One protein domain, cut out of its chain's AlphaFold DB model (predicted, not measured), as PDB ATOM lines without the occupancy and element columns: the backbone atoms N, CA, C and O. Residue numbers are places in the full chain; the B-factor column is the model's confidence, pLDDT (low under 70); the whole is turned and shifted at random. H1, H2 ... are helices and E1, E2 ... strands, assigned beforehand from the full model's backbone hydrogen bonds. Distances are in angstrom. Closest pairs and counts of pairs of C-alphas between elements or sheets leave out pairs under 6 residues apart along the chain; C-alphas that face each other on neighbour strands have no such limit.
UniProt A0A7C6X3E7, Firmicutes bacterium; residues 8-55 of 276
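What this domain is: This is residues 8 to 55 of the 276 residues of a protein of Firmicutes bacterium (UniProt A0A7C6X3E7). There is little regular structure here, with only 15 of the 48 printed residues in named elements: a hairpin of E1 and E2, lengthened beyond its open end by a loop that folds back near residues 31 to 34, with small H1 off to one side. The 48 printed residues include H1, E1 and E2 in that order, 15 residues in a mixed class, with one antiparallel sheet E1 - E2. It is only just compact, close to loose, with a radius of gyration of the C-alphas of 11.2 A and spans of 35 by 23 by 13 A.

How they stand to each other: E1, residues 40 to 44, and E2, residues 47 to 51, form an antiparallel hairpin at 143 degrees. N 42 and O 49 are 2.8 A apart, within hydrogen-bond range. Residues 19 to 20 pair antiparallel with 50 to 51 of E2, and 28 to 29 with 36 to 37. H1, residues 8 to 12, is apart from E2; 0 of 1 O i to N i+4 and 0 of 2 O i to N i+3 pairs are within range.

Where its parts are: E1 is 12.7 A long, E2 12.9 A and H1 7.3 A. C-alpha 8 is at (-36.844, 39.597, 14.657) and C-alpha 51 at (-40.606, 25.749, 11.043).

The domain as a whole: The farthest C-alphas, Asp 32 and Phe 45, are 35.5 A apart. The printed part has no cut. H1 to E1 is a long link of 27 residues. Residues 8 to 24 are under pLDDT 70.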
ATOM      1  N   GLN A   8     -37.408  38.609  15.590       46.59
ATOM      2  CA  GLN A   8     -36.844  39.597  14.657       46.59
ATOM      3  C   GLN A   8     -35.816  38.985  13.687       46.59
ATOM      4  O   GLN A   8     -35.828  39.317  12.508       46.59
ATOM      5  N   ASN A   9     -35.023  38.003  14.128       47.84
ATOM      6  CA  ASN A   9     -34.036  37.313  13.284       47.84
ATOM      7  C   ASN A   9     -34.672  36.285  12.326       47.84
ATOM      8  O   ASN A   9     -34.001  35.771  11.433       47.84
ATOM      9  N   LEU A  10     -35.952  35.942  12.509       46.44
ATOM     10  CA  LEU A  10     -36.681  34.987  11.665       46.44
ATOM     11  C   LEU A  10     -37.243  35.610  10.391       46.44
ATOM     12  O   LEU A  10     -37.325  34.925   9.374       46.44
ATOM     13  N   LEU A  11     -37.567  36.905  10.432       44.44
ATOM     14  CA  LEU A  11     -37.952  37.673   9.246       44.44
ATOM     15  C   LEU A  11     -36.768  37.840   8.279       44.44
ATOM     16  O   LEU A  11     -36.960  37.814   7.068       44.44
ATOM     17  N   GLU A  12     -35.536  37.894   8.796       43.28
ATOM     18  CA  GLU A  12     -34.311  37.891   7.984       43.28
ATOM     19  C   GLU A  12     -33.906  36.483   7.496       43.28
ATOM     20  O   GLU A  12     -33.217  36.347   6.484       43.28
ATOM     21  N   ARG A  13     -34.363  35.409   8.163       45.97
ATOM     22  CA  ARG A  13     -33.959  34.009   7.901       45.97
ATOM     23  C   ARG A  13     -34.898  33.186   7.004       45.97
ATOM     24  O   ARG A  13     -34.845  31.960   7.043       45.97
ATOM     25  N   LYS A  14     -35.682  33.824   6.127       53.09
ATOM     26  CA  LYS A  14     -36.312  33.169   4.953       53.09
ATOM     27  C   LYS A  14     -37.030  31.836   5.262       53.09
ATOM     28  O   LYS A  14     -36.710  30.795   4.686       53.09
ATOM     29  N   ALA A  15     -38.001  31.848   6.173       45.81
ATOM     30  CA  ALA A  15     -38.766  30.655   6.529       45.81
ATOM     31  C   ALA A  15     -40.113  30.604   5.775       45.81
ATOM     32  O   ALA A  15     -40.899  31.545   5.858       45.81
ATOM     33  N   ASN A  16     -40.410  29.507   5.066       45.12
ATOM     34  CA  ASN A  16     -41.769  29.238   4.579       45.12
ATOM     35  C   ASN A  16     -42.610  28.740   5.767       45.12
ATOM     36  O   ASN A  16     -42.271  27.735   6.392       45.12
ATOM     37  N   LEU A  17     -43.689  29.455   6.094       44.62
ATOM     38  CA  LEU A  17     -44.533  29.227   7.273       44.62
ATOM     39  C   LEU A  17     -45.440  27.997   7.096       44.62
ATOM     40  O   LEU A  17     -46.646  28.112   6.915       44.62
ATOM     41  N   THR A  18     -44.861  26.802   7.149       47.44
ATOM     42  CA  THR A  18     -45.599  25.562   7.429       47.44
ATOM     43  C   THR A  18     -45.236  25.135   8.846       47.44
ATOM     44  O   THR A  18     -44.079  24.823   9.124       47.44
ATOM     45  N   THR A  19     -46.200  25.208   9.763       50.53
ATOM     46  CA  THR A  19     -46.004  24.902  11.187       50.53
ATOM     47  C   THR A  19     -46.471  23.481  11.494       50.53
ATOM     48  O   THR A  19     -47.626  23.165  11.213       50.53
ATOM     49  N   SER A  20     -45.607  22.657  12.095       57.47
ATOM     50  CA  SER A  20     -45.952  21.328  12.636       57.47
ATOM     51  C   SER A  20     -45.741  21.285  14.154       57.47
ATOM     52  O   SER A  20     -44.953  22.062  14.703       57.47
ATOM     53  N   SER A  21     -46.449  20.378  14.828       54.09
ATOM     54  CA  SER A  21     -46.306  20.069  16.253       54.09
ATOM     55  C   SER A  21     -45.081  19.201  16.571       54.09
ATOM     56  O   SER A  21     -44.690  19.148  17.736       54.09
ATOM     57  N   SER A  22     -44.449  18.560  15.576       59.94
ATOM     58  CA  SER A  22     -43.284  17.686  15.777       59.94
ATOM     59  C   SER A  22     -42.077  18.082  14.908       59.94
ATOM     60  O   SER A  22     -42.217  18.563  13.780       59.94
ATOM     61  N   ALA A  23     -40.870  17.886  15.451       61.81
ATOM     62  CA  ALA A  23     -39.608  18.144  14.753       61.81
ATOM     63  C   ALA A  23     -39.262  17.057  13.716       61.81
ATOM     64  O   ALA A  23     -38.552  17.321  12.742       61.81
ATOM     65  N   GLU A  24     -39.758  15.838  13.923       64.56
ATOM     66  CA  GLU A  24     -39.485  14.681  13.067       64.56
ATOM     67  C   GLU A  24     -40.180  14.832  11.710       64.56
ATOM     68  O   GLU A  24     -39.543  14.636  10.678       64.56
ATOM     69  N   ASP A  25     -41.418  15.341  11.697       70.38
ATOM     70  CA  ASP A  25     -42.209  15.546  10.470       70.38
ATOM     71  C   ASP A  25     -41.621  16.596   9.513       70.38
ATOM     72  O   ASP A  25     -41.986  16.668   8.338       70.38
ATOM     73  N   LEU A  26     -40.733  17.457  10.012       75.75
ATOM     74  CA  LEU A  26     -40.129  18.550   9.246       75.75
ATOM     75  C   LEU A  26     -38.656  18.303   8.908       75.75
ATOM     76  O   LEU A  26     -38.048  19.122   8.209       75.75
ATOM     77  N   THR A  27     -38.089  17.194   9.388       82.00
ATOM     78  CA  THR A  27     -36.717  16.787   9.089       82.00
ATOM     79  C   THR A  27     -36.681  16.047   7.756       82.00
ATOM     80  O   THR A  27     -37.489  15.158   7.502       82.00
ATOM     81  N   TYR A  28     -35.749  16.401   6.874       86.62
ATOM     82  CA  TYR A  28     -35.590  15.717   5.588       86.62
ATOM     83  C   TYR A  28     -34.123  15.656   5.168       86.62
ATOM     84  O   TYR A  28     -33.317  16.500   5.555       86.62
ATOM     85  N   THR A  29     -33.775  14.678   4.339       87.06
ATOM     86  CA  THR A  29     -32.443  14.604   3.725       87.06
ATOM     87  C   THR A  29     -32.451  15.412   2.435       87.06
ATOM     88  O   THR A  29     -33.292  15.187   1.564       87.06
ATOM     89  N   CYS A  30     -31.549  16.385   2.312       85.69
ATOM     90  CA  CYS A  30     -31.439  17.192   1.104       85.69
ATOM     91  C   CYS A  30     -31.032  16.302  -0.087       85.69
ATOM     92  O   CYS A  30     -29.997  15.641  -0.002       85.69
ATOM     93  N   PRO A  31     -31.785  16.307  -1.203       87.31
ATOM     94  CA  PRO A  31     -31.458  15.488  -2.371       87.31
ATOM     95  C   PRO A  31     -30.182  15.954  -3.088       87.31
ATOM     96  O   PRO A  31     -29.551  15.160  -3.774       87.31
ATOM     97  N   ASP A  32     -29.796  17.224  -2.918       86.00
ATOM     98  CA  ASP A  32     -28.664  17.829  -3.622       86.00
ATOM     99  C   ASP A  32     -27.321  17.566  -2.908       86.00
ATOM    100  O   ASP A  32     -26.310  17.321  -3.558       86.00
ATOM    101  N   CYS A  33     -27.286  17.592  -1.567       89.06
ATOM    102  CA  CYS A  33     -26.042  17.440  -0.793       89.06
ATOM    103  C   CYS A  33     -26.043  16.301   0.238       89.06
ATOM    104  O   CYS A  33     -25.055  16.125   0.949       89.06
ATOM    105  N   GLY A  34     -27.147  15.563   0.385       86.00
ATOM    106  CA  GLY A  34     -27.269  14.450   1.334       86.00
ATOM    107  C   GLY A  34     -27.283  14.846   2.817       86.00
ATOM    108  O   GLY A  34     -27.371  13.974   3.677       86.00
ATOM    109  N   LYS A  35     -27.208  16.142   3.153       89.62
ATOM    110  CA  LYS A  35     -27.276  16.617   4.545       89.62
ATOM    111  C   LYS A  35     -28.694  16.472   5.097       89.62
ATOM    112  O   LYS A  35     -29.667  16.816   4.422       89.62
ATOM    113  N   VAL A  36     -28.801  16.037   6.350       87.69
ATOM    114  CA  VAL A  36     -30.065  16.036   7.097       87.69
ATOM    115  C   VAL A  36     -30.378  17.465   7.532       87.69
ATOM    116  O   VAL A  36     -29.621  18.083   8.279       87.69
ATOM    117  N   VAL A  37     -31.484  18.005   7.031       85.75
ATOM    118  CA  VAL A  37     -31.974  19.345   7.347       85.75
ATOM    119  C   VAL A  37     -33.008  19.220   8.453       85.75
ATOM    120  O   VAL A  37     -34.086  18.667   8.239       85.75
ATOM    121  N   THR A  38     -32.678  19.740   9.632       85.56
ATOM    122  CA  THR A  38     -33.570  19.764  10.796       85.56
ATOM    123  C   THR A  38     -34.372  21.069  10.849       85.56
ATOM    124  O   THR A  38     -33.853  22.117  10.451       85.56
ATOM    125  N   PRO A  39     -35.612  21.057  11.364       83.62
ATOM    126  CA  PRO A  39     -36.431  22.260  11.480       83.62
ATOM    127  C   PRO A  39     -35.837  23.293  12.442       83.62
ATOM    128  O   PRO A  39     -35.151  22.962  13.409       83.62
ATOM    129  N   MET A  40     -36.155  24.563  12.195       82.50
ATOM    130  CA  MET A  40     -35.860  25.651  13.125       82.50
ATOM    131  C   MET A  40     -36.929  25.708  14.213       82.50
ATOM    132  O   MET A  40     -38.119  25.603  13.918       82.50
ATOM    133  N   VAL A  41     -36.510  25.921  15.459       82.75
ATOM    134  CA  VAL A  41     -37.420  26.110  16.594       82.75
ATOM    135  C   VAL A  41     -37.550  27.596  16.880       82.75
ATOM    136  O   VAL A  41     -36.548  28.293  17.042       82.75
ATOM    137  N   ILE A  42     -38.786  28.072  16.949       82.12
ATOM    138  CA  ILE A  42     -39.115  29.451  17.290       82.12
ATOM    139  C   ILE A  42     -40.058  29.461  18.480       82.12
ATOM    140  O   ILE A  42     -40.874  28.558  18.627       82.12
ATOM    141  N   GLU A  43     -39.973  30.476  19.326       78.81
ATOM    142  CA  GLU A  43     -40.863  30.605  20.477       78.81
ATOM    143  C   GLU A  43     -41.938  31.650  20.180       78.81
ATOM    144  O   GLU A  43     -41.630  32.803  19.876       78.81
ATOM    145  N   VAL A  44     -43.207  31.241  20.233       77.06
ATOM    146  CA  VAL A  44     -44.360  32.112  19.984       77.06
ATOM    147  C   VAL A  44     -45.323  31.955  21.155       77.06
ATOM    148  O   VAL A  44     -45.801  30.854  21.410       77.06
ATOM    149  N   PHE A  45     -45.589  33.043  21.885       78.44
ATOM    150  CA  PHE A  45     -46.420  33.035  23.103       78.44
ATOM    151  C   PHE A  45     -45.985  31.994  24.157       78.44
ATOM    152  O   PHE A  45     -46.821  31.334  24.767       78.44
ATOM    153  N   GLY A  46     -44.673  31.817  24.354       78.25
ATOM    154  CA  GLY A  46     -44.128  30.859  25.327       78.25
ATOM    155  C   GLY A  46     -44.225  29.388  24.903       78.25
ATOM    156  O   GLY A  46     -43.920  28.502  25.697       78.25
ATOM    157  N   GLN A  47     -44.657  29.108  23.669       76.88
ATOM    158  CA  GLN A  47     -44.719  27.757  23.117       76.88
ATOM    159  C   GLN A  47     -43.725  27.588  21.956       76.88
ATOM    160  O   GLN A  47     -43.672  28.445  21.065       76.88
ATOM    161  N   PRO A  48     -42.948  26.485  21.923       78.38
ATOM    162  CA  PRO A  48     -42.069  26.188  20.803       78.38
ATOM    163  C   PRO A  48     -42.897  25.794  19.576       78.38
ATOM    164  O   PRO A  48     -43.754  24.913  19.632       78.38
ATOM    165  N   ARG A  49     -42.621  26.435  18.444       80.12
ATOM    166  CA  ARG A  49     -43.117  26.060  17.120       80.12
ATOM    167  C   ARG A  49     -41.952  25.664  16.230       80.12
ATOM    168  O   ARG A  49     -40.910  26.316  16.234       80.12
ATOM    169  N   TYR A  50     -42.159  24.624  15.434       80.44
ATOM    170  CA  TYR A  50     -41.181  24.150  14.466       80.44
ATOM    171  C   TYR A  50     -41.511  24.710  13.085       80.44
ATOM    172  O   TYR A  50     -42.651  24.618  12.626       80.44
ATOM    173  N   ILE A  51     -40.511  25.291  12.427       79.81
ATOM    174  CA  ILE A  51     -40.606  25.749  11.043       79.81
ATOM    175  C   ILE A  51     -39.652  24.934  10.184       79.81
ATOM    176  O   ILE A  51     -38.489  24.726  10.538       79.81
ATOM    177  N   ARG A  52     -40.140  24.507   9.019       81.75
ATOM    178  CA  ARG A  52     -39.323  23.815   8.028       81.75
ATOM    179  C   ARG A  52     -38.160  24.703   7.580       81.75
ATOM    180  O   ARG A  52     -38.370  25.756   6.979       81.75
ATOM    181  N   ALA A  53     -36.936  24.264   7.852       81.62
ATOM    182  CA  ALA A  53     -35.741  24.884   7.299       81.62
ATOM    183  C   ALA A  53     -35.551  24.430   5.845       81.62
ATOM    184  O   ALA A  53     -35.891  23.299   5.499       81.62
ATOM    185  N   LYS A  54     -34.994  25.290   4.990       85.19
ATOM    186  CA  LYS A  54     -34.488  24.882   3.673       85.19
ATOM    187  C   LYS A  54     -32.976  24.688   3.760       85.19
ATOM    188  O   LYS A  54     -32.293  25.429   4.464       85.19
ATOM    189  N   CYS A  55     -32.455  23.698   3.041       87.25
ATOM    190  CA  CYS A  55     -31.013  23.555   2.846       87.25
ATOM    191  C   CYS A  55     -30.441  24.758   2.076       87.25
ATOM    192  O   CYS A  55     -31.129  25.319   1.223       87.25
TER     193      CYS A  55